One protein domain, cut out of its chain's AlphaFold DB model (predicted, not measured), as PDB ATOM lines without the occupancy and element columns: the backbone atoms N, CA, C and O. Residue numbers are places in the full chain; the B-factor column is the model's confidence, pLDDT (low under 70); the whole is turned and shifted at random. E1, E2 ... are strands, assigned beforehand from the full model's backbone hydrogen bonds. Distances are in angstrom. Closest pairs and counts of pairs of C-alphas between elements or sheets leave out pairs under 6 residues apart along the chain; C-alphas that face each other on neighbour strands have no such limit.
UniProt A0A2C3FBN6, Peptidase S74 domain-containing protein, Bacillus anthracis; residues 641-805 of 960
ATOM      1  N   ILE A 641      64.773 -32.188 -26.216       91.50
ATOM      2  CA  ILE A 641      65.119 -30.797 -25.901       91.50
ATOM      3  C   ILE A 641      64.279 -30.324 -24.723       91.50
ATOM      4  O   ILE A 641      63.053 -30.280 -24.791       91.50
ATOM      5  N   ARG A 642      64.970 -29.900 -23.665       92.06
ATOM      6  CA  ARG A 642      64.392 -29.237 -22.497       92.06
ATOM      7  C   ARG A 642      64.898 -27.802 -22.445       92.06
ATOM      8  O   ARG A 642      66.103 -27.582 -22.375       92.06
ATOM      9  N   THR A 643      63.994 -26.825 -22.456       93.69
ATOM     10  CA  THR A 643      64.397 -25.406 -22.549       93.69
ATOM     11  C   THR A 643      64.915 -24.800 -21.241       93.69
ATOM     12  O   THR A 643      65.496 -23.719 -21.264       93.69
ATOM     13  N   SER A 644      64.714 -25.461 -20.097       91.94
ATOM     14  CA  SER A 644      65.173 -24.984 -18.787       91.94
ATOM     15  C   SER A 644      65.360 -26.133 -17.798       91.94
ATOM     16  O   SER A 644      64.563 -27.069 -17.766       91.94
ATOM     17  N   ASN A 645      66.371 -26.034 -16.934       90.94
ATOM     18  CA  ASN A 645      66.617 -26.996 -15.849       90.94
ATOM     19  C   ASN A 645      65.695 -26.794 -14.633       90.94
ATOM     20  O   ASN A 645      65.787 -27.538 -13.661       90.94
ATOM     21  N   THR A 646      64.818 -25.789 -14.665       94.38
ATOM     22  CA  THR A 646      63.806 -25.573 -13.624       94.38
ATOM     23  C   THR A 646      62.566 -26.436 -13.869       94.38
ATOM     24  O   THR A 646      62.456 -27.133 -14.878       94.38
ATOM     25  N   ASN A 647      61.588 -26.348 -12.968       94.00
ATOM     26  CA  ASN A 647      60.280 -26.981 -13.126       94.00
ATOM     27  C   ASN A 647      59.368 -26.294 -14.165       94.00
ATOM     28  O   ASN A 647      58.275 -26.793 -14.427       94.00
ATOM     29  N   ASN A 648      59.818 -25.181 -14.757       96.44
ATOM     30  CA  ASN A 648      59.116 -24.433 -15.796       96.44
ATOM     31  C   ASN A 648      59.901 -24.546 -17.104       96.44
ATOM     32  O   ASN A 648      60.972 -23.948 -17.235       96.44
ATOM     33  N   TYR A 649      59.413 -25.341 -18.052       96.12
ATOM     34  CA  TYR A 649      60.132 -25.609 -19.299       96.12
ATOM     35  C   TYR A 649      59.198 -26.060 -20.422       96.12
ATOM     36  O   TYR A 649      58.079 -26.508 -20.189       96.12
ATOM     37  N   VAL A 650      59.691 -25.967 -21.653       96.62
ATOM     38  CA  VAL A 650      59.110 -26.648 -22.811       96.62
ATOM     39  C   VAL A 650      59.895 -27.933 -23.024       96.62
ATOM     40  O   VAL A 650      61.131 -27.897 -23.048       96.62
ATOM     41  N   SER A 651      59.185 -29.048 -23.153       94.81
ATOM     42  CA  SER A 651      59.759 -30.335 -23.542       94.81
ATOM     43  C   SER A 651      59.424 -30.619 -24.997       94.81
ATOM     44  O   SER A 651      58.255 -30.539 -25.380       94.81
ATOM     45  N   LEU A 652      60.443 -30.945 -25.785       94.12
ATOM     46  CA  LEU A 652      60.314 -31.554 -27.105       94.12
ATOM     47  C   LEU A 652      60.832 -32.988 -26.973       94.12
ATOM     48  O   LEU A 652      62.042 -33.221 -27.049       94.12
ATOM     49  N   ASP A 653      59.915 -33.922 -26.712       88.12
ATOM     50  CA  ASP A 653      60.227 -35.331 -26.454       88.12
ATOM     51  C   ASP A 653      59.689 -36.181 -27.607       88.12
ATOM     52  O   ASP A 653      58.481 -36.415 -27.707       88.12
ATOM     53  N   ASP A 654      60.584 -36.633 -28.486       85.75
ATOM     54  CA  ASP A 654      60.267 -37.423 -29.680       85.75
ATOM     55  C   ASP A 654      59.200 -36.771 -30.582       85.75
ATOM     56  O   ASP A 654      59.515 -35.922 -31.414       85.75
ATOM     57  N   GLN A 655      57.934 -37.180 -30.441       88.06
ATOM     58  CA  GLN A 655      56.795 -36.711 -31.243       88.06
ATOM     59  C   GLN A 655      55.907 -35.695 -30.510       88.06
ATOM     60  O   GLN A 655      54.862 -35.308 -31.038       88.06
ATOM     61  N   PHE A 656      56.281 -35.294 -29.294       92.38
ATOM     62  CA  PHE A 656      55.417 -34.547 -28.386       92.38
ATOM     63  C   PHE A 656      56.017 -33.209 -27.972       92.38
ATOM     64  O   PHE A 656      57.225 -33.079 -27.767       92.38
ATOM     65  N   ILE A 657      55.135 -32.228 -27.790       95.62
ATOM     66  CA  ILE A 657      55.470 -30.918 -27.236       95.62
ATOM     67  C   ILE A 657      54.676 -30.721 -25.951       95.62
ATOM     68  O   ILE A 657      53.447 -30.823 -25.955       95.62
ATOM     69  N   ARG A 658      55.375 -30.413 -24.855       94.38
ATOM     70  CA  ARG A 658      54.781 -30.195 -23.529       94.38
ATOM     71  C   ARG A 658      55.185 -28.849 -22.955       94.38
ATOM     72  O   ARG A 658      56.359 -28.489 -22.998       94.38
ATOM     73  N   LEU A 659      54.227 -28.146 -22.364       95.56
ATOM     74  CA  LEU A 659      54.469 -26.953 -21.553       95.56
ATOM     75  C   LEU A 659      54.373 -27.333 -20.079       95.56
ATOM     76  O   LEU A 659      53.290 -27.666 -19.603       95.56
ATOM     77  N   TYR A 660      55.493 -27.278 -19.366       93.94
ATOM     78  CA  TYR A 660      55.567 -27.562 -17.938       93.94
ATOM     79  C   TYR A 660      55.591 -26.280 -17.113       93.94
ATOM     80  O   TYR A 660      56.351 -25.354 -17.401       93.94
ATOM     81  N   GLU A 661      54.805 -26.277 -16.042       94.25
ATOM     82  CA  GLU A 661      54.835 -25.276 -14.982       94.25
ATOM     83  C   GLU A 661      54.836 -25.991 -13.628       94.25
ATOM     84  O   GLU A 661      53.960 -26.807 -13.339       94.25
ATOM     85  N   SER A 662      55.824 -25.699 -12.785       92.88
ATOM     86  CA  SER A 662      56.014 -26.325 -11.471       92.88
ATOM     87  C   SER A 662      56.018 -27.862 -11.519       92.88
ATOM     88  O   SER A 662      55.599 -28.517 -10.571       92.88
ATOM     89  N   GLY A 663      56.513 -28.444 -12.620       87.88
ATOM     90  CA  GLY A 663      56.597 -29.895 -12.819       87.88
ATOM     91  C   GLY A 663      55.295 -30.536 -13.305       87.88
ATOM     92  O   GLY A 663      55.252 -31.748 -13.484       87.88
ATOM     93  N   VAL A 664      54.254 -29.739 -13.563       89.06
ATOM     94  CA  VAL A 664      52.956 -30.195 -14.075       89.06
ATOM     95  C   VAL A 664      52.808 -29.787 -15.539       89.06
ATOM     96  O   VAL A 664      53.059 -28.634 -15.895       89.06
ATOM     97  N   ALA A 665      52.379 -30.715 -16.394       90.81
ATOM     98  CA  ALA A 665      52.055 -30.412 -17.784       90.81
ATOM     99  C   ALA A 665      50.776 -29.560 -17.858       90.81
ATOM    100  O   ALA A 665      49.700 -29.985 -17.440       90.81
ATOM    101  N   ARG A 666      50.897 -28.342 -18.386       92.31
ATOM    102  CA  ARG A 666      49.789 -27.399 -18.611       92.31
ATOM    103  C   ARG A 666      49.232 -27.472 -20.019       92.31
ATOM    104  O   ARG A 666      48.074 -27.122 -20.223       92.31
ATOM    105  N   ALA A 667      50.036 -27.917 -20.974       93.38
ATOM    106  CA  ALA A 667      49.578 -28.175 -22.323       93.38
ATOM    107  C   ALA A 667      50.374 -29.310 -22.956       93.38
ATOM    108  O   ALA A 667      51.578 -29.445 -22.709       93.38
ATOM    109  N   PHE A 668      49.699 -30.057 -23.819       93.06
ATOM    110  CA  PHE A 668      50.264 -31.149 -24.592       93.06
ATOM    111  C   PHE A 668      49.794 -31.055 -26.039       93.06
ATOM    112  O   PHE A 668      48.593 -30.966 -26.304       93.06
ATOM    113  N   LEU A 669      50.741 -31.102 -26.972       94.75
ATOM    114  CA  LEU A 669      50.492 -31.244 -28.401       94.75
ATOM    115  C   LEU A 669      51.151 -32.533 -28.888       94.75
ATOM    116  O   LEU A 669      52.365 -32.712 -28.760       94.75
ATOM    117  N   GLY A 670      50.343 -33.419 -29.462       92.56
ATOM    118  CA  GLY A 670      50.805 -34.736 -29.866       92.56
ATOM    119  C   GLY A 670      49.677 -35.610 -30.387       92.56
ATOM    120  O   GLY A 670      48.802 -35.168 -31.133       92.56
ATOM    121  N   HIS A 671      49.694 -36.875 -29.992       89.31
ATOM    122  CA  HIS A 671      48.625 -37.828 -30.258       89.31
ATOM    123  C   HIS A 671      48.428 -38.728 -29.045       89.31
ATOM    124  O   HIS A 671      49.296 -38.813 -28.185       89.31
ATOM    125  N   TYR A 672      47.280 -39.391 -28.985       82.81
ATOM    126  CA  TYR A 672      47.076 -40.524 -28.094       82.81
ATOM    127  C   TYR A 672      46.614 -41.735 -28.901       82.81
ATOM    128  O   TYR A 672      46.029 -41.602 -29.979       82.81
ATOM    129  N   ARG A 673      46.833 -42.938 -28.371       80.38
ATOM    130  CA  ARG A 673      46.321 -44.180 -28.968       80.38
ATOM    131  C   ARG A 673      45.086 -44.654 -28.235       80.38
ATOM    132  O   ARG A 673      45.117 -44.767 -27.014       80.38
ATOM    133  N   ARG A 674      44.006 -44.949 -28.952       78.56
ATOM    134  CA  ARG A 674      42.805 -45.617 -28.426       78.56
ATOM    135  C   ARG A 674      43.085 -47.097 -28.130       78.56
ATOM    136  O   ARG A 674      44.108 -47.634 -28.545       78.56
ATOM    137  N   SER A 675      42.176 -47.755 -27.411       80.00
ATOM    138  CA  SER A 675      42.297 -49.187 -27.075       80.00
ATOM    139  C   SER A 675      42.237 -50.103 -28.303       80.00
ATOM    140  O   SER A 675      42.781 -51.199 -28.279       80.00
ATOM    141  N   ASP A 676      41.637 -49.627 -29.395       81.19
ATOM    142  CA  ASP A 676      41.618 -50.270 -30.717       81.19
ATOM    143  C   ASP A 676      42.921 -50.049 -31.527       81.19
ATOM    144  O   ASP A 676      43.036 -50.500 -32.665       81.19
ATOM    145  N   GLY A 677      43.911 -49.349 -30.959       82.06
ATOM    146  CA  GLY A 677      45.188 -49.028 -31.599       82.06
ATOM    147  C   GLY A 677      45.168 -47.786 -32.497       82.06
ATOM    148  O   GLY A 677      46.238 -47.357 -32.948       82.06
ATOM    149  N   ALA A 678      44.004 -47.168 -32.729       81.69
ATOM    150  CA  ALA A 678      43.892 -45.981 -33.567       81.69
ATOM    151  C   ALA A 678      44.597 -44.777 -32.928       81.69
ATOM    152  O   ALA A 678      44.389 -44.453 -31.756       81.69
ATOM    153  N   VAL A 679      45.419 -44.094 -33.724       85.75
ATOM    154  CA  VAL A 679      46.128 -42.872 -33.329       85.75
ATOM    155  C   VAL A 679      45.214 -41.670 -33.537       85.75
ATOM    156  O   VAL A 679      44.612 -41.515 -34.598       85.75
ATOM    157  N   GLN A 680      45.128 -40.819 -32.523       86.62
ATOM    158  CA  GLN A 680      44.275 -39.641 -32.482       86.62
ATOM    159  C   GLN A 680      45.149 -38.415 -32.207       86.62
ATOM    160  O   GLN A 680      45.545 -38.199 -31.056       86.62
ATOM    161  N   PRO A 681      45.484 -37.619 -33.237       91.62
ATOM    162  CA  PRO A 681      46.115 -36.321 -33.044       91.62
ATOM    163  C   PRO A 681      45.299 -35.471 -32.072       91.62
ATOM    164  O   PRO A 681      44.067 -35.406 -32.178       91.62
ATOM    165  N   THR A 682      45.974 -34.843 -31.114       90.56
ATOM    166  CA  THR A 682      45.314 -34.128 -30.025       90.56
ATOM    167  C   THR A 682      46.089 -32.900 -29.569       90.56
ATOM    168  O   THR A 682      47.319 -32.841 -29.636       90.56
ATOM    169  N   PHE A 683      45.329 -31.930 -29.079       93.50
ATOM    170  CA  PHE A 683      45.828 -30.813 -28.301       93.50
ATOM    171  C   PHE A 683      45.029 -30.745 -27.000       93.50
ATOM    172  O   PHE A 683      43.794 -30.767 -27.026       93.50
ATOM    173  N   ILE A 684      45.738 -30.707 -25.877       91.75
ATOM    174  CA  ILE A 684      45.165 -30.764 -24.532       91.75
ATOM    175  C   ILE A 684      45.657 -29.548 -23.753       91.75
ATOM    176  O   ILE A 684      46.860 -29.283 -23.726       91.75
ATOM    177  N   LEU A 685      44.742 -28.832 -23.095       93.06
ATOM    178  CA  LEU A 685      45.073 -27.808 -22.100       93.06
ATOM    179  C   LEU A 685      44.627 -28.264 -20.712       93.06
ATOM    180  O   LEU A 685      43.468 -28.620 -20.507       93.06
ATOM    181  N   GLY A 686      45.554 -28.202 -19.761       89.50
ATOM    182  CA  GLY A 686      45.369 -28.594 -18.367       89.50
ATOM    183  C   GLY A 686      45.980 -29.946 -17.988       89.50
ATOM    184  O   GLY A 686      45.902 -30.305 -16.817       89.50
ATOM    185  N   SER A 687      46.582 -30.691 -18.929       87.25
ATOM    186  CA  SER A 687      47.223 -31.994 -18.666       87.25
ATOM    187  C   SER A 687      48.157 -32.459 -19.797       87.25
ATOM    188  O   SER A 687      48.277 -31.799 -20.828       87.25
ATOM    189  N   ASP A 688      48.803 -33.610 -19.579       85.56
ATOM    190  CA  ASP A 688      49.589 -34.403 -20.534       85.56
ATOM    191  C   ASP A 688      48.756 -35.483 -21.281       85.56
ATOM    192  O   ASP A 688      47.536 -35.580 -21.106       85.56
ATOM    193  N   GLU A 689      49.430 -36.308 -22.095       75.62
ATOM    194  CA  GLU A 689      48.916 -37.483 -22.806       75.62
ATOM    195  C   GLU A 689      48.163 -38.460 -21.882       75.62
ATOM    196  O   GLU A 689      48.705 -38.942 -20.894       75.62
ATOM    197  N   LYS A 690      46.918 -38.771 -22.275       61.47
ATOM    198  CA  LYS A 690      46.015 -39.903 -21.958       61.47
ATOM    199  C   LYS A 690      45.988 -40.556 -20.564       61.47
ATOM    200  O   LYS A 690      44.898 -40.939 -20.164       61.47
ATOM    201  N   THR A 691      47.063 -40.756 -19.815       55.84
ATOM    202  CA  THR A 691      46.978 -41.494 -18.540       55.84
ATOM    203  C   THR A 691      46.253 -40.723 -17.445       55.84
ATOM    204  O   THR A 691      45.730 -41.358 -16.536       55.84
ATOM    205  N   ASN A 692      46.140 -39.397 -17.578       56.56
ATOM    206  CA  ASN A 692      45.518 -38.568 -16.555       56.56
ATOM    207  C   ASN A 692      44.346 -37.703 -17.001       56.56
ATOM    208  O   ASN A 692      43.782 -37.146 -16.075       56.56
ATOM    209  N   ALA A 693      44.005 -37.566 -18.303       59.88
ATOM    210  CA  ALA A 693      43.134 -36.497 -18.852       59.88
ATOM    211  C   ALA A 693      42.067 -36.023 -17.842       59.88
ATOM    212  O   ALA A 693      40.973 -36.596 -17.798       59.88
ATOM    213  N   PRO A 694      42.418 -35.043 -16.985       66.88
ATOM    214  CA  PRO A 694      41.657 -34.745 -15.794       66.88
ATOM    215  C   PRO A 694      40.268 -34.310 -16.202       66.88
ATOM    216  O   PRO A 694      40.088 -33.661 -17.238       66.88
ATOM    217  N   GLU A 695      39.281 -34.644 -15.389       84.44
ATOM    218  CA  GLU A 695      37.990 -33.976 -15.461       84.44
ATOM    219  C   GLU A 695      38.229 -32.457 -15.518       84.44
ATOM    220  O   GLU A 695      39.010 -31.900 -14.740       84.44
ATOM    221  N   GLY A 696      37.638 -31.792 -16.511       88.38
ATOM    222  CA  GLY A 696      37.795 -30.350 -16.703       88.38
ATOM    223  C   GLY A 696      38.880 -29.896 -17.689       88.38
ATOM    224  O   GLY A 696      38.987 -28.690 -17.919       88.38
ATOM    225  N   THR A 697      39.664 -30.784 -18.317       91.00
ATOM    226  CA  THR A 697      40.625 -30.338 -19.351       91.00
ATOM    227  C   THR A 697      39.967 -30.003 -20.680       91.00
ATOM    228  O   THR A 697      39.024 -30.669 -21.108       91.00
ATOM    229  N   LEU A 698      40.493 -28.985 -21.370       93.44
ATOM    230  CA  LEU A 698      40.098 -28.720 -22.751       93.44
ATOM    231  C   LEU A 698      40.787 -29.737 -23.655       93.44
ATOM    232  O   LEU A 698      42.016 -29.811 -23.703       93.44
ATOM    233  N   PHE A 699      39.983 -30.480 -24.400       91.81
ATOM    234  CA  PHE A 699      40.424 -31.589 -25.221       91.81
ATOM    235  C   PHE A 699      39.992 -31.404 -26.674       91.81
ATOM    236  O   PHE A 699      38.798 -31.390 -26.995       91.81
ATOM    237  N   MET A 700      40.977 -31.310 -27.564       93.50
ATOM    238  CA  MET A 700      40.783 -31.258 -29.009       93.50
ATOM    239  C   MET A 700      41.338 -32.526 -29.641       93.50
ATOM    240  O   MET A 700      42.470 -32.914 -29.358       93.50
ATOM    241  N   SER A 701      40.570 -33.173 -30.512       91.62
ATOM    242  CA  SER A 701      41.026 -34.379 -31.206       91.62
ATOM    243  C   SER A 701      40.450 -34.515 -32.602       91.62
ATOM    244  O   SER A 701      39.333 -34.066 -32.865       91.62
ATOM    245  N   GLN A 702      41.198 -35.195 -33.467       91.44
ATOM    246  CA  GLN A 702      40.790 -35.538 -34.823       91.44
ATOM    247  C   GLN A 702      40.828 -37.054 -35.017       91.44
ATOM    248  O   GLN A 702      41.850 -37.685 -34.767       91.44
ATOM    249  N   ALA A 703      39.724 -37.612 -35.515       88.62
ATOM    250  CA  ALA A 703      39.561 -39.036 -35.758       88.62
ATOM    251  C   ALA A 703      39.374 -39.344 -37.247       88.62
ATOM    252  O   ALA A 703      38.600 -38.685 -37.945       88.62
ATOM    253  N   GLY A 704      40.047 -40.397 -37.722       85.50
ATOM    254  CA  GLY A 704      39.779 -40.997 -39.030       85.50
ATOM    255  C   GLY A 704      40.113 -40.098 -40.220       85.50
ATOM    256  O   GLY A 704      39.336 -40.046 -41.169       85.50
ATOM    257  N   ALA A 705      41.234 -39.362 -40.190       79.38
ATOM    258  CA  ALA A 705      41.641 -38.499 -41.306       79.38
ATOM    259  C   ALA A 705      41.572 -39.249 -42.654       79.38
ATOM    260  O   ALA A 705      42.095 -40.351 -42.794       79.38
ATOM    261  N   GLY A 706      40.883 -38.666 -43.640       77.81
ATOM    262  CA  GLY A 706      40.676 -39.270 -44.965       77.81
ATOM    263  C   GLY A 706      39.456 -40.196 -45.099       77.81
ATOM    264  O   GLY A 706      39.027 -40.460 -46.223       77.81
ATOM    265  N   TRP A 707      38.820 -40.625 -44.002       84.56
ATOM    266  CA  TRP A 707      37.640 -41.504 -44.040       84.56
ATOM    267  C   TRP A 707      36.318 -40.723 -44.160       84.56
ATOM    268  O   TRP A 707      36.258 -39.551 -43.783       84.56
ATOM    269  N   PRO A 708      35.234 -41.310 -44.708       84.00
ATOM    270  CA  PRO A 708      33.923 -40.651 -44.764       84.00
ATOM    271  C   PRO A 708      33.359 -40.297 -43.380       84.00
ATOM    272  O   PRO A 708      32.719 -39.262 -43.233       84.00
ATOM    273  N   GLY A 709      33.655 -41.122 -42.370       85.06
ATOM    274  CA  GLY A 709      33.302 -40.891 -40.966       85.06
ATOM    275  C   GLY A 709      34.324 -40.062 -40.185       85.06
ATOM    276  O   GLY A 709      34.349 -40.146 -38.963       85.06
ATOM    277  N   ALA A 710      35.207 -39.319 -40.861       91.69
ATOM    278  CA  ALA A 710      36.165 -38.453 -40.181       91.69
ATOM    279  C   ALA A 710      35.437 -37.367 -39.383       91.69
ATOM    280  O   ALA A 710      34.512 -36.730 -39.900       91.69
ATOM    281  N   TYR A 711      35.900 -37.109 -38.165       92.44
ATOM    282  CA  TYR A 711      35.379 -36.031 -37.336       92.44
ATOM    283  C   TYR A 711      36.492 -35.344 -36.548       92.44
ATOM    284  O   TYR A 711      37.557 -35.913 -36.294       92.44
ATOM    285  N   ALA A 712      36.240 -34.096 -36.179       94.38
ATOM    286  CA  ALA A 712      37.022 -33.359 -35.202       94.38
ATOM    287  C   ALA A 712      36.107 -32.978 -34.040       94.38
ATOM    288  O   ALA A 712      34.932 -32.687 -34.245       94.38
ATOM    289  N   SER A 713      36.634 -32.975 -32.821       93.31
ATOM    290  CA  SER A 713      35.869 -32.563 -31.646       93.31
ATOM    291  C   SER A 713      36.699 -31.658 -30.753       93.31
ATOM    292  O   SER A 713      37.878 -31.944 -30.537       93.31
ATOM    293  N   ILE A 714      36.065 -30.633 -30.195       95.81
ATOM    294  CA  ILE A 714      36.602 -29.779 -29.135       95.81
ATOM    295  C   ILE A 714      35.620 -29.777 -27.967       95.81
ATOM    296  O   ILE A 714      34.417 -29.642 -28.175       95.81
ATOM    297  N   GLY A 715      36.104 -29.945 -26.743       94.62
ATOM    298  CA  GLY A 715      35.238 -29.923 -25.569       94.62
ATOM    299  C   GLY A 715      35.983 -30.130 -24.265       94.62
ATOM    300  O   GLY A 715      37.209 -30.211 -24.259       94.62
ATOM    301  N   ILE A 716      35.234 -30.218 -23.173       94.25
ATOM    302  CA  ILE A 716      35.757 -30.445 -21.825       94.25
ATOM    303  C   ILE A 716      35.686 -31.936 -21.500       94.25
ATOM    304  O   ILE A 716      34.638 -32.551 -21.696       94.25
ATOM    305  N   SER A 717      36.789 -32.523 -21.034       91.12
ATOM    306  CA  SER A 717      36.846 -33.934 -20.644       91.12
ATOM    307  C   SER A 717      36.095 -34.212 -19.342       91.12
ATOM    308  O   SER A 717      36.129 -33.413 -18.407       91.12
ATOM    309  N   ASP A 718      35.472 -35.385 -19.286       90.12
ATOM    310  CA  ASP A 718      34.711 -35.918 -18.141       90.12
ATOM    311  C   ASP A 718      35.292 -37.262 -17.657       90.12
ATOM    312  O   ASP A 718      34.621 -38.086 -17.050       90.12
ATOM    313  N   GLY A 719      36.546 -37.534 -18.025       86.06
ATOM    314  CA  GLY A 719      37.238 -38.788 -17.750       86.06
ATOM    315  C   GLY A 719      37.437 -39.671 -18.984       86.06
ATOM    316  O   GLY A 719      37.260 -39.262 -20.138       86.06
ATOM    317  N   ILE A 720      37.880 -40.903 -18.736       82.31
ATOM    318  CA  ILE A 720      38.260 -41.870 -19.769       82.31
ATOM    319  C   ILE A 720      37.544 -43.189 -19.509       82.31
ATOM    320  O   ILE A 720      37.665 -43.764 -18.433       82.31
ATOM    321  N   VAL A 721      36.866 -43.701 -20.534       80.94
ATOM    322  CA  VAL A 721      36.200 -45.011 -20.512       80.94
ATOM    323  C   VAL A 721      36.727 -45.836 -21.680       80.94
ATOM    324  O   VAL A 721      36.770 -45.349 -22.812       80.94
ATOM    325  N   ASP A 722      37.208 -47.050 -21.402       77.31
ATOM    326  CA  ASP A 722      37.805 -47.974 -22.382       77.31
ATOM    327  C   ASP A 722      38.868 -47.318 -23.277       77.31
ATOM    328  O   ASP A 722      38.954 -47.543 -24.488       77.31
ATOM    329  N   GLY A 723      39.686 -46.444 -22.685       73.62
ATOM    330  CA  GLY A 723      40.744 -45.714 -23.382       73.62
ATOM    331  C   GLY A 723      40.254 -44.669 -24.393       73.62
ATOM    332  O   GLY A 723      41.062 -44.208 -25.209       73.62
ATOM    333  N   SER A 724      38.973 -44.295 -24.343       79.38
ATOM    334  CA  SER A 724      38.370 -43.174 -25.071       79.38
ATOM    335  C   SER A 724      38.100 -42.016 -24.116       79.38
ATOM    336  O   SER A 724      37.546 -42.224 -23.040       79.38
ATOM    337  N   VAL A 725      38.461 -40.796 -24.513       85.56
ATOM    338  CA  VAL A 725      38.163 -39.595 -23.724       85.56
ATOM    339  C   VAL A 725      36.681 -39.258 -23.856       85.56
ATOM    340  O   VAL A 725      36.211 -38.971 -24.960       85.56
ATOM    341  N   GLN A 726      35.971 -39.291 -22.730       87.75
ATOM    342  CA  GLN A 726      34.593 -38.825 -22.618       87.75
ATOM    343  C   GLN A 726      34.585 -37.313 -22.407       87.75
ATOM    344  O   GLN A 726      35.534 -36.748 -21.858       87.75
ATOM    345  N   LYS A 727      33.532 -36.645 -22.880       91.31
ATOM    346  CA  LYS A 727      33.404 -35.189 -22.787       91.31
ATOM    347  C   LYS A 727      32.045 -34.814 -22.216       91.31
ATOM    348  O   LYS A 727      31.034 -35.319 -22.695       91.31
ATOM    349  N   SER A 728      32.030 -33.899 -21.253       93.19
ATOM    350  CA  SER A 728      30.802 -33.412 -20.614       93.19
ATOM    351  C   SER A 728      30.084 -32.379 -21.478       93.19
ATOM    352  O   SER A 728      28.856 -32.371 -21.576       93.19
ATOM    353  N   VAL A 729      30.859 -31.532 -22.157       95.00
ATOM    354  CA  VAL A 729      30.384 -30.553 -23.137       95.00
ATOM    355  C   VAL A 729      31.342 -30.551 -24.316       95.00
ATOM    356  O   VAL A 729      32.553 -30.426 -24.126       95.00
ATOM    357  N   TYR A 730      30.824 -30.687 -25.534       95.62
ATOM    358  CA  TYR A 730      31.661 -30.676 -26.729       95.62
ATOM    359  C   TYR A 730      30.921 -30.226 -27.984       95.62
ATOM    360  O   TYR A 730      29.700 -30.328 -28.103       95.62
ATOM    361  N   TRP A 731      31.716 -29.769 -28.943       97.38
ATOM    362  CA  TRP A 731      31.319 -29.561 -30.319       97.38
ATOM    363  C   TRP A 731      32.046 -30.568 -31.205       97.38
ATOM    364  O   TRP A 731      33.278 -30.605 -31.238       97.38
ATOM    365  N   GLU A 732      31.280 -31.390 -31.913       95.69
ATOM    366  CA  GLU A 732      31.779 -32.323 -32.914       95.69
ATOM    367  C   GLU A 732      31.423 -31.857 -34.325       95.69
ATOM    368  O   GLU A 732      30.297 -31.451 -34.614       95.69
ATOM    369  N   LEU A 733      32.414 -31.946 -35.203       95.31
ATOM    370  CA  LEU A 733      32.388 -31.533 -36.593       95.31
ATOM    371  C   LEU A 733      32.694 -32.744 -37.464       95.31
ATOM    372  O   LEU A 733      33.845 -33.182 -37.551       95.31
ATOM    373  N   GLN A 734      31.671 -33.287 -38.112       93.69
ATOM    374  CA  GLN A 734      31.797 -34.464 -38.960       93.69
ATOM    375  C   GLN A 734      31.942 -34.077 -40.435       93.69
ATOM    376  O   GLN A 734      31.293 -33.157 -40.940       93.69
ATOM    377  N   ARG A 735      32.759 -34.834 -41.175       92.00
ATOM    378  CA  ARG A 735      33.011 -34.616 -42.610       92.00
ATOM    379  C   ARG A 735      31.747 -34.701 -43.476       92.00
ATOM    380  O   ARG A 735      31.686 -34.067 -44.524       92.00
ATOM    381  N   ASN A 736      30.748 -35.472 -43.057       90.81
ATOM    382  CA  ASN A 736      29.460 -35.619 -43.748       90.81
ATOM    383  C   ASN A 736      28.533 -34.388 -43.605       90.81
ATOM    384  O   ASN A 736      27.412 -34.422 -44.109       90.81
ATOM    385  N   GLY A 737      28.985 -33.317 -42.940       89.44
ATOM    386  CA  GLY A 737      28.228 -32.079 -42.747       89.44
ATOM    387  C   GLY A 737      27.409 -32.030 -41.455       89.44
ATOM    388  O   GLY A 737      26.668 -31.068 -41.257       89.44
ATOM    389  N   ILE A 738      27.530 -33.031 -40.575       92.25
ATOM    390  CA  ILE A 738      26.880 -33.023 -39.261       92.25
ATOM    391  C   ILE A 738      27.717 -32.201 -38.272       92.25
ATOM    392  O   ILE A 738      28.926 -32.384 -38.144       92.25
ATOM    393  N   SER A 739      27.043 -31.310 -37.546       94.56
ATOM    394  CA  SER A 739      27.592 -30.564 -36.416       94.56
ATOM    395  C   SER A 739      26.802 -30.933 -35.165       94.56
ATOM    396  O   SER A 739      25.602 -30.657 -35.105       94.56
ATOM    397  N   VAL A 740      27.457 -31.531 -34.173       95.06
ATOM    398  CA  VAL A 740      26.830 -31.925 -32.902       95.06
ATOM    399  C   VAL A 740      27.306 -30.985 -31.805       95.06
ATOM    400  O   VAL A 740      28.491 -30.960 -31.483       95.06
ATOM    401  N   LEU A 741      26.386 -30.216 -31.228       95.38
ATOM    402  CA  LEU A 741      26.601 -29.508 -29.966       95.38
ATOM    403  C   LEU A 741      26.008 -30.382 -28.861       95.38
ATOM    404  O   LEU A 741      24.805 -30.640 -28.885       95.38
ATOM    405  N   ASN A 742      26.836 -30.855 -27.930       95.50
ATOM    406  CA  ASN A 742      26.419 -31.727 -26.832       95.50
ATOM    407  C   ASN A 742      26.756 -31.105 -25.473       95.50
ATOM    408  O   ASN A 742      27.853 -30.578 -25.288       95.50
ATOM    409  N   ALA A 743      25.829 -31.230 -24.524       95.44
ATOM    410  CA  ALA A 743      26.041 -30.971 -23.104       95.44
ATOM    411  C   ALA A 743      25.288 -32.047 -22.312       95.44
ATOM    412  O   ALA A 743      24.124 -32.299 -22.618       95.44
ATOM    413  N   ASN A 744      25.935 -32.672 -21.327       93.50
ATOM    414  CA  ASN A 744      25.343 -33.782 -20.565       93.50
ATOM    415  C   ASN A 744      24.135 -33.377 -19.697       93.50
ATOM    416  O   ASN A 744      23.329 -34.239 -19.366       93.50
ATOM    417  N   ASP A 745      24.020 -32.096 -19.332       94.75
ATOM    418  CA  ASP A 745      22.927 -31.569 -18.505       94.75
ATOM    419  C   ASP A 745      21.964 -30.704 -19.343       94.75
ATOM    420  O   ASP A 745      21.002 -31.214 -19.918       94.75
ATOM    421  N   TYR A 746      22.252 -29.408 -19.510       92.88
ATOM    422  CA  TYR A 746      21.463 -28.509 -20.357       92.88
ATOM    423  C   TYR A 746      22.339 -27.582 -21.208       92.88
ATOM    424  O   TYR A 746      23.476 -27.259 -20.863       92.88
ATOM    425  N   GLN A 747      21.793 -27.136 -22.343       93.31
ATOM    426  CA  GLN A 747      22.409 -26.119 -23.199       93.31
ATOM    427  C   GLN A 747      21.790 -24.755 -22.909       93.31
ATOM    428  O   GLN A 747      20.569 -24.607 -22.913       93.31
ATOM    429  N   VAL A 748      22.638 -23.749 -22.688       91.25
ATOM    430  CA  VAL A 748      22.203 -22.362 -22.494       91.25
ATOM    431  C   VAL A 748      22.591 -21.526 -23.696       91.25
ATOM    432  O   VAL A 748      23.751 -21.476 -24.097       91.25
ATOM    433  N   PHE A 749      21.602 -20.826 -24.234       87.81
ATOM    434  CA  PHE A 749      21.688 -20.081 -25.474       87.81
ATOM    435  C   PHE A 749      21.233 -18.633 -25.236       87.81
ATOM    436  O   PHE A 749      20.044 -18.325 -25.300       87.81
ATOM    437  N   TYR A 750      22.181 -17.732 -24.952       85.56
ATOM    438  CA  TYR A 750      21.908 -16.297 -24.801       85.56
ATOM    439  C   TYR A 750      22.024 -15.571 -26.139       85.56
ATOM    440  O   TYR A 750      23.003 -15.730 -26.865       85.56
ATOM    441  N   THR A 751      21.041 -14.732 -26.449       83.94
ATOM    442  CA  THR A 751      21.030 -13.881 -27.642       83.94
ATOM    443  C   THR A 751      20.674 -12.459 -27.227       83.94
ATOM    444  O   THR A 751      19.698 -12.241 -26.512       83.94
ATOM    445  N   GLY A 752      21.485 -11.481 -27.639       80.88
ATOM    446  CA  GLY A 752      21.316 -10.088 -27.208       80.88
ATOM    447  C   GLY A 752      20.024  -9.439 -27.711       80.88
ATOM    448  O   GLY A 752      19.542  -8.494 -27.100       80.88
ATOM    449  N   ASN A 753      19.449  -9.951 -28.803       84.75
ATOM    450  CA  ASN A 753      18.217  -9.439 -29.402       84.75
ATOM    451  C   ASN A 753      17.030 -10.410 -29.280       84.75
ATOM    452  O   ASN A 753      16.045 -10.224 -29.989       84.75
ATOM    453  N   GLY A 754      17.142 -11.474 -28.476       84.06
ATOM    454  CA  GLY A 754      16.045 -12.423 -28.256       84.06
ATOM    455  C   GLY A 754      15.738 -13.381 -29.415       84.06
ATOM    456  O   GLY A 754      14.746 -14.095 -29.335       84.06
ATOM    457  N   ASN A 755      16.545 -13.425 -30.485       88.50
ATOM    458  CA  ASN A 755      16.221 -14.196 -31.692       88.50
ATOM    459  C   ASN A 755      17.132 -15.413 -31.943       88.50
ATOM    460  O   ASN A 755      18.359 -15.281 -31.958       88.50
ATOM    461  N   TRP A 756      16.521 -16.561 -32.264       90.25
ATOM    462  CA  TRP A 756      17.167 -17.786 -32.763       90.25
ATOM    463  C   TRP A 756      16.515 -18.253 -34.064       90.25
ATOM    464  O   TRP A 756      15.322 -18.545 -34.087       90.25
ATOM    465  N   TYR A 757      17.295 -18.368 -35.144       86.56
ATOM    466  CA  TYR A 757      16.791 -18.743 -36.470       86.56
ATOM    467  C   TYR A 757      17.272 -20.132 -36.898       86.56
ATOM    468  O   TYR A 757      18.466 -20.350 -37.095       86.56
ATOM    469  N   PHE A 758      16.329 -21.027 -37.178       86.94
ATOM    470  CA  PHE A 758      16.562 -22.334 -37.786       86.94
ATOM    471  C   PHE A 758      16.062 -22.293 -39.233       86.94
ATOM    472  O   PHE A 758      14.862 -22.388 -39.511       86.94
ATOM    473  N   ARG A 759      16.992 -22.082 -40.170       77.12
ATOM    474  CA  ARG A 759      16.682 -21.869 -41.590       77.12
ATOM    475  C   ARG A 759      17.039 -23.084 -42.434       77.12
ATOM    476  O   ARG A 759      18.110 -23.663 -42.282       77.12
ATOM    477  N   ARG A 760      16.185 -23.395 -43.409       72.69
ATOM    478  CA  ARG A 760      16.479 -24.343 -44.490       72.69
ATOM    479  C   ARG A 760      16.624 -23.568 -45.808       72.69
ATOM    480  O   ARG A 760      15.627 -23.089 -46.334       72.69
ATOM    481  N   GLY A 761      17.839 -23.459 -46.357       68.00
ATOM    482  CA  GLY A 761      18.100 -22.824 -47.665       68.00
ATOM    483  C   GLY A 761      18.765 -21.437 -47.611       68.00
ATOM    484  O   GLY A 761      19.361 -21.063 -46.605       68.00
ATOM    485  N   LYS A 762      18.719 -20.695 -48.729       57.75
ATOM    486  CA  LYS A 762      19.421 -19.406 -48.907       57.75
ATOM    487  C   LYS A 762      18.775 -18.249 -48.108       57.75
ATOM    488  O   LYS A 762      17.566 -18.276 -47.878       57.75
ATOM    489  N   PRO A 763      19.546 -17.209 -47.724       55.72
ATOM    490  CA  PRO A 763      19.018 -15.994 -47.093       55.72
ATOM    491  C   PRO A 763      17.972 -15.302 -47.986       55.72
ATOM    492  O   PRO A 763      18.213 -15.156 -49.180       55.72
ATOM    493  N   GLY A 764      16.835 -14.864 -47.423       57.03
ATOM    494  CA  GLY A 764      15.855 -14.016 -48.131       57.03
ATOM    495  C   GLY A 764      14.376 -14.398 -47.979       57.03
ATOM    496  O   GLY A 764      13.517 -13.568 -48.249       57.03
ATOM    497  N   LEU A 765      14.055 -15.606 -47.502       56.09
ATOM    498  CA  LEU A 765      12.670 -16.051 -47.287       56.09
ATOM    499  C   LEU A 765      12.376 -16.191 -45.785       56.09
ATOM    500  O   LEU A 765      12.508 -17.267 -45.208       56.09
ATOM    501  N   TYR A 766      11.974 -15.099 -45.124       55.38
ATOM    502  CA  TYR A 766      11.602 -15.112 -43.695       55.38
ATOM    503  C   TYR A 766      10.458 -16.092 -43.375       55.38
ATOM    504  O   TYR A 766      10.360 -16.586 -42.255       55.38
ATOM    505  N   GLN A 767       9.635 -16.416 -44.373       58.97
ATOM    506  CA  GLN A 767       8.453 -17.274 -44.266       58.97
ATOM    507  C   GLN A 767       8.764 -18.781 -44.208       58.97
ATOM    508  O   GLN A 767       7.841 -19.575 -44.114       58.97
ATOM    509  N   THR A 768      10.029 -19.220 -44.277       66.44
ATOM    510  CA  THR A 768      10.383 -20.661 -44.270       66.44
ATOM    511  C   THR A 768      11.189 -21.103 -43.051       66.44
ATOM    512  O   THR A 768      11.622 -22.254 -42.982       66.44
ATOM    513  N   SER A 769      11.412 -20.207 -42.088       76.75
ATOM    514  CA  SER A 769      12.277 -20.471 -40.934       76.75
ATOM    515  C   SER A 769      11.467 -20.838 -39.693       76.75
ATOM    516  O   SER A 769      10.441 -20.217 -39.419       76.75
ATOM    517  N   LEU A 770      11.961 -21.807 -38.921       87.31
ATOM    518  CA  LEU A 770      11.564 -21.985 -37.525       87.31
ATOM    519  C   LEU A 770      12.336 -20.948 -36.697       87.31
ATOM    520  O   LEU A 770      13.555 -20.841 -36.838       87.31
ATOM    521  N   VAL A 771      11.644 -20.158 -35.878       88.44
ATOM    522  CA  VAL A 771      12.255 -19.063 -35.108       88.44
ATOM    523  C   VAL A 771      11.734 -19.059 -33.675       88.44
ATOM    524  O   VAL A 771      10.527 -19.177 -33.466       88.44
ATOM    525  N   LEU A 772      12.643 -18.891 -32.714       91.75
ATOM    526  CA  LEU A 772      12.320 -18.474 -31.348       91.75
ATOM    527  C   LEU A 772      12.646 -16.985 -31.237       91.75
ATOM    528  O   LEU A 772      13.770 -16.590 -31.550       91.75
ATOM    529  N   GLU A 773      11.671 -16.174 -30.851       90.12
ATOM    530  CA  GLU A 773      11.779 -14.714 -30.859       90.12
ATOM    531  C   GLU A 773      11.168 -14.141 -29.577       90.12
ATOM    532  O   GLU A 773      10.008 -14.394 -29.275       90.12
ATOM    533  N   ASP A 774      11.944 -13.365 -28.824       90.19
ATOM    534  CA  ASP A 774      11.449 -12.528 -27.729       90.19
ATOM    535  C   ASP A 774      11.802 -11.069 -28.021       90.19
ATOM    536  O   ASP A 774      12.973 -10.686 -28.013       90.19
ATOM    537  N   ASN A 775      10.789 -10.253 -28.308       87.56
ATOM    538  CA  ASN A 775      10.970  -8.836 -28.643       87.56
ATOM    539  C   ASN A 775      10.713  -7.899 -27.445       87.56
ATOM    540  O   ASN A 775      10.518  -6.695 -27.623       87.56
ATOM    541  N   GLY A 776      10.657  -8.446 -26.226       87.12
ATOM    542  CA  GLY A 776      10.340  -7.725 -24.993       87.12
ATOM    543  C   GLY A 776       8.838  -7.586 -24.731       87.12
ATOM    544  O   GLY A 776       8.420  -7.622 -23.576       87.12
ATOM    545  N   SER A 777       8.009  -7.520 -25.778       89.94
ATOM    546  CA  SER A 777       6.543  -7.519 -25.652       89.94
ATOM    547  C   SER A 777       5.956  -8.916 -25.826       89.94
ATOM    548  O   SER A 777       5.143  -9.348 -25.016       89.94
ATOM    549  N   ASP A 778       6.393  -9.640 -26.847       89.12
ATOM    550  CA  ASP A 778       5.885 -10.948 -27.242       89.12
ATOM    551  C   ASP A 778       7.006 -11.989 -27.217       89.12
ATOM    552  O   ASP A 778       8.120 -11.711 -27.666       89.12
ATOM    553  N   ALA A 779       6.680 -13.187 -26.733       91.31
ATOM    554  CA  ALA A 779       7.494 -14.387 -26.868       91.31
ATOM    555  C   ALA A 779       6.832 -15.333 -27.883       91.31
ATOM    556  O   ALA A 779       5.737 -15.858 -27.647       91.31
ATOM    557  N   ASP A 780       7.509 -15.538 -29.009       90.38
ATOM    558  CA  ASP A 780       7.014 -16.231 -30.190       90.38
ATOM    559  C   ASP A 780       7.813 -17.507 -30.479       90.38
ATOM    560  O   ASP A 780       9.035 -17.491 -30.647       90.38
ATOM    561  N   LEU A 781       7.087 -18.611 -30.660       91.25
ATOM    562  CA  LEU A 781       7.528 -19.750 -31.457       91.25
ATOM    563  C   LEU A 781       6.901 -19.608 -32.845       91.25
ATOM    564  O   LEU A 781       5.723 -19.916 -33.058       91.25
ATOM    565  N   ARG A 782       7.690 -19.118 -33.799       84.94
ATOM    566  CA  ARG A 782       7.254 -18.938 -35.183       84.94
ATOM    567  C   ARG A 782       7.652 -20.141 -36.022       84.94
ATOM    568  O   ARG A 782       8.828 -20.388 -36.280       84.94
ATOM    569  N   LEU A 783       6.642 -20.852 -36.494       83.25
ATOM    570  CA  LEU A 783       6.723 -21.788 -37.606       83.25
ATOM    571  C   LEU A 783       6.527 -21.009 -38.922       83.25
ATOM    572  O   LEU A 783       5.978 -19.907 -38.896       83.25
ATOM    573  N   PRO A 784       6.904 -21.574 -40.084       76.75
ATOM    574  CA  PRO A 784       6.783 -20.919 -41.392       76.75
ATOM    575  C   PRO A 784       5.487 -20.115 -41.639       76.75
ATOM    576  O   PRO A 784       5.543 -18.983 -42.109       76.75
ATOM    577  N   ASN A 785       4.324 -20.659 -41.256       74.81
ATOM    578  CA  ASN A 785       3.004 -20.064 -41.534       74.81
ATOM    579  C   ASN A 785       2.121 -19.852 -40.290       74.81
ATOM    580  O   ASN A 785       0.969 -19.416 -40.408       74.81
ATOM    581  N   VAL A 786       2.628 -20.202 -39.107       79.69
ATOM    582  CA  VAL A 786       1.889 -20.161 -37.839       79.69
ATOM    583  C   VAL A 786       2.823 -19.685 -36.738       79.69
ATOM    584  O   VAL A 786       3.948 -20.162 -36.629       79.69
ATOM    585  N   THR A 787       2.338 -18.796 -35.886       83.12
ATOM    586  CA  THR A 787       3.038 -18.349 -34.688       83.12
ATOM    587  C   THR A 787       2.226 -18.723 -33.462       83.12
ATOM    588  O   THR A 787       1.055 -18.357 -33.346       83.12
ATOM    589  N   LEU A 788       2.874 -19.427 -32.542       88.19
ATOM    590  CA  LEU A 788       2.432 -19.570 -31.164       88.19
ATOM    591  C   LEU A 788       3.036 -18.419 -30.368       88.19
ATOM    592  O   LEU A 788       4.258 -18.299 -30.309       88.19
ATOM    593  N   ARG A 789       2.188 -17.575 -29.787       88.25
ATOM    594  CA  ARG A 789       2.608 -16.367 -29.076       88.25
ATOM    595  C   ARG A 789       2.083 -16.355 -27.653       88.25
ATOM    596  O   ARG A 789       0.905 -16.627 -27.421       88.25
ATOM    597  N   ASN A 790       2.937 -15.943 -26.725       90.12
ATOM    598  CA  ASN A 790       2.520 -15.445 -25.424       90.12
ATOM    599  C   ASN A 790       2.954 -13.983 -25.293       90.12
ATOM    600  O   ASN A 790       4.115 -13.653 -25.530       90.12
ATOM    601  N   SER A 791       2.013 -13.102 -24.966       86.94
ATOM    602  CA  SER A 791       2.251 -11.659 -24.965       86.94
ATOM    603  C   SER A 791       2.256 -11.098 -23.549       86.94
ATOM    604  O   SER A 791       1.414 -11.448 -22.728       86.94
ATOM    605  N   ARG A 792       3.178 -10.177 -23.273       90.00
ATOM    606  CA  ARG A 792       3.228  -9.366 -22.047       90.00
ATOM    607  C   ARG A 792       2.350  -8.115 -22.154       90.00
ATOM    608  O   ARG A 792       2.196  -7.395 -21.174       90.00
ATOM    609  N   VAL A 793       1.748  -7.863 -23.321       84.50
ATOM    610  CA  VAL A 793       0.814  -6.753 -23.541       84.50
ATOM    611  C   VAL A 793      -0.481  -6.995 -22.759       84.50
ATOM    612  O   VAL A 793      -1.060  -8.085 -22.801       84.50
ATOM    613  N   ALA A 794      -0.953  -5.959 -22.059       80.50
ATOM    614  CA  ALA A 794      -2.187  -6.005 -21.278       80.50
ATOM    615  C   ALA A 794      -3.382  -6.477 -22.132       80.50
ATOM    616  O   ALA A 794      -3.570  -6.034 -23.264       80.50
ATOM    617  N   GLY A 795      -4.184  -7.398 -21.588       76.81
ATOM    618  CA  GLY A 795      -5.302  -8.044 -22.291       76.81
ATOM    619  C   GLY A 795      -4.940  -9.344 -23.024       76.81
ATOM    620  O   GLY A 795      -5.834 -10.143 -23.291       76.81
ATOM    621  N   TYR A 796      -3.653  -9.597 -23.280       75.94
ATOM    622  CA  TYR A 796      -3.153 -10.853 -23.862       75.94
ATOM    623  C   TYR A 796      -2.219 -11.631 -22.922       75.94
ATOM    624  O   TYR A 796      -1.856 -12.773 -23.210       75.94
ATOM    625  N   THR A 797      -1.865 -11.037 -21.779       79.06
ATOM    626  CA  THR A 797      -1.073 -11.675 -20.725       79.06
ATOM    627  C   THR A 797      -1.735 -12.953 -20.220       79.06
ATOM    628  O   THR A 797      -2.915 -12.962 -19.882       79.06
ATOM    629  N   GLY A 798      -0.963 -14.042 -20.170       75.38
ATOM    630  CA  GLY A 798      -1.438 -15.351 -19.707       75.38
ATOM    631  C   GLY A 798      -2.255 -16.148 -20.732       75.38
ATOM    632  O   GLY A 798      -2.670 -17.262 -20.424       75.38
ATOM    633  N   VAL A 799      -2.457 -15.633 -21.951       77.19
ATOM    634  CA  VAL A 799      -3.190 -16.323 -23.026       77.19
ATOM    635  C   VAL A 799      -2.219 -16.798 -24.111       77.19
ATOM    636  O   VAL A 799      -1.292 -16.083 -24.489       77.19
ATOM    637  N   ILE A 800      -2.424 -18.013 -24.631       83.12
ATOM    638  CA  ILE A 800      -1.712 -18.505 -25.821       83.12
ATOM    639  C   ILE A 800      -2.473 -18.046 -27.064       83.12
ATOM    640  O   ILE A 800      -3.640 -18.389 -27.252       83.12
ATOM    641  N   GLN A 801      -1.802 -17.288 -27.926       82.25
ATOM    642  CA  GLN A 801      -2.335 -16.845 -29.208       82.25
ATOM    643  C   GLN A 801      -1.805 -17.746 -30.329       82.25
ATOM    644  O   GLN A 801      -0.603 -17.986 -30.433       82.25
ATOM    645  N   LEU A 802      -2.704 -18.203 -31.198       79.19
ATOM    646  CA  LEU A 802      -2.380 -18.897 -32.445       79.19
ATOM    647  C   LEU A 802      -2.597 -17.932 -33.611       79.19
ATOM    648  O   LEU A 802      -3.730 -17.674 -34.014       79.19
ATOM    649  N   LYS A 803      -1.510 -17.375 -34.148       72.94
ATOM    650  CA  LYS A 803      -1.545 -16.416 -35.261       72.94
ATOM    651  C   LYS A 803      -1.137 -17.113 -36.554       72.94
ATOM    652  O   LYS A 803      -0.222 -17.928 -36.550       72.94
ATOM    653  N   SER A 804      -1.762 -16.764 -37.674       68.75
ATOM    654  CA  SER A 804      -1.285 -17.163 -39.001       68.75
ATOM    655  C   SER A 804      -0.965 -15.928 -39.829       68.75
ATOM    656  O   SER A 804      -1.740 -14.976 -39.849       68.75
ATOM    657  N   SER A 805       0.175 -15.954 -40.517       57.06
ATOM    658  CA  SER A 805       0.571 -14.934 -41.497       57.06
ATOM    659  C   SER A 805      -0.198 -15.048 -42.818       57.06
ATOM    660  O   SER A 805      -0.156 -14.123 -43.622       57.06
TER     661      SER A 805
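What this domain is: This is residues 641 to 805 of the 960 residues of the protein "Peptidase S74 domain-containing protein" of Bacillus anthracis (UniProt A0A2C3FBN6). What shape do these atoms make? Two twisted sheets, one of E1 to E8 and one of E9 to E13, stand one after the other along the longest axis, joined by residues 744 to 754, with their strands set crosswise to that axis. From the larger sheet the paired ends of E6 and E7 fold away at sharp bends. What is it built of? The printed part has 165 residues with 13 named strands, E1 to E13 in chain order, and no named helix: the class is all strand. Each sheet is a meander, each strand the antiparallel neighbour of the one before. How compact is it? It is extended, with a radius of gyration of the C-alphas of 23.5 A and spans of 74 by 37 by 30 A.

How they stand to each other: How does the larger sheet begin? Residues 641 to 642 pair antiparallel with residues 651 to 652 of E1, residues 649 to 653, an edge strand. E1 forms a hairpin with E2, residues 656 to 661, with N 651 and O 658 2.9 A apart. E2 forms one with E3, residues 664 to 673, with N 659 and O 667 3.0 A apart. How does it go on? E3 and E4, residues 679 to 685, form a hairpin with N 670 and O 682 3.1 A apart; E4 and E5, residues 698 to 703, form one with N 683 and O 700 3.0 A apart. E5 and E6, residues 711 to 721, form a hairpin at 121 degrees between directions, with N 701 and O 713 3.0 A apart. E6 and E7, residues 724 to 734, form one with N 714 and O 731 3.0 A apart, and E7 forms one with the edge strand E8, residues 739 to 743, with N 732 and O 740 2.9 A apart. What makes the second sheet? E9, residues 755 to 758, is apart from E8 and forms a hairpin with E10, residues 770 to 774, with N 756 and O 772 2.8 A apart. E10 and E11, residues 778 to 783, form one with N 773 and O 780 3.0 A apart. E11 and E12, residues 786 to 791, form one with N 781 and O 788 2.9 A apart, and E12 and E13, residues 800 to 804, form one with N 789 and O 801 2.9 A apart.

Where its parts are: Where do the strands begin and end? E1 begins at C-alpha 649 (60.132, -25.609, -19.299), and E13 ends at C-alpha 804 (-1.285, -17.163, -39.001). Which are long or bent? E3 spans 21.5 A and bends by 83 degrees at residue 667; E6 spans 19.1 A and bends by 109 degrees at residue 718; E7 spans 17.7 A and bends by 114 degrees at residue 728.

The domain as a whole: How large is it? The two C-alphas farthest apart, those of Asn 645 and Gly 795, are 74.7 A apart, and the printed part has no cut. Which links are long? Those from E4 to E5, E8 to E9 and E9 to E10. Where is confidence low? Residues 690 to 694, 761 to 768 and 804 to 805 are under 70; the mean pLDDT of the printed part is 85.6.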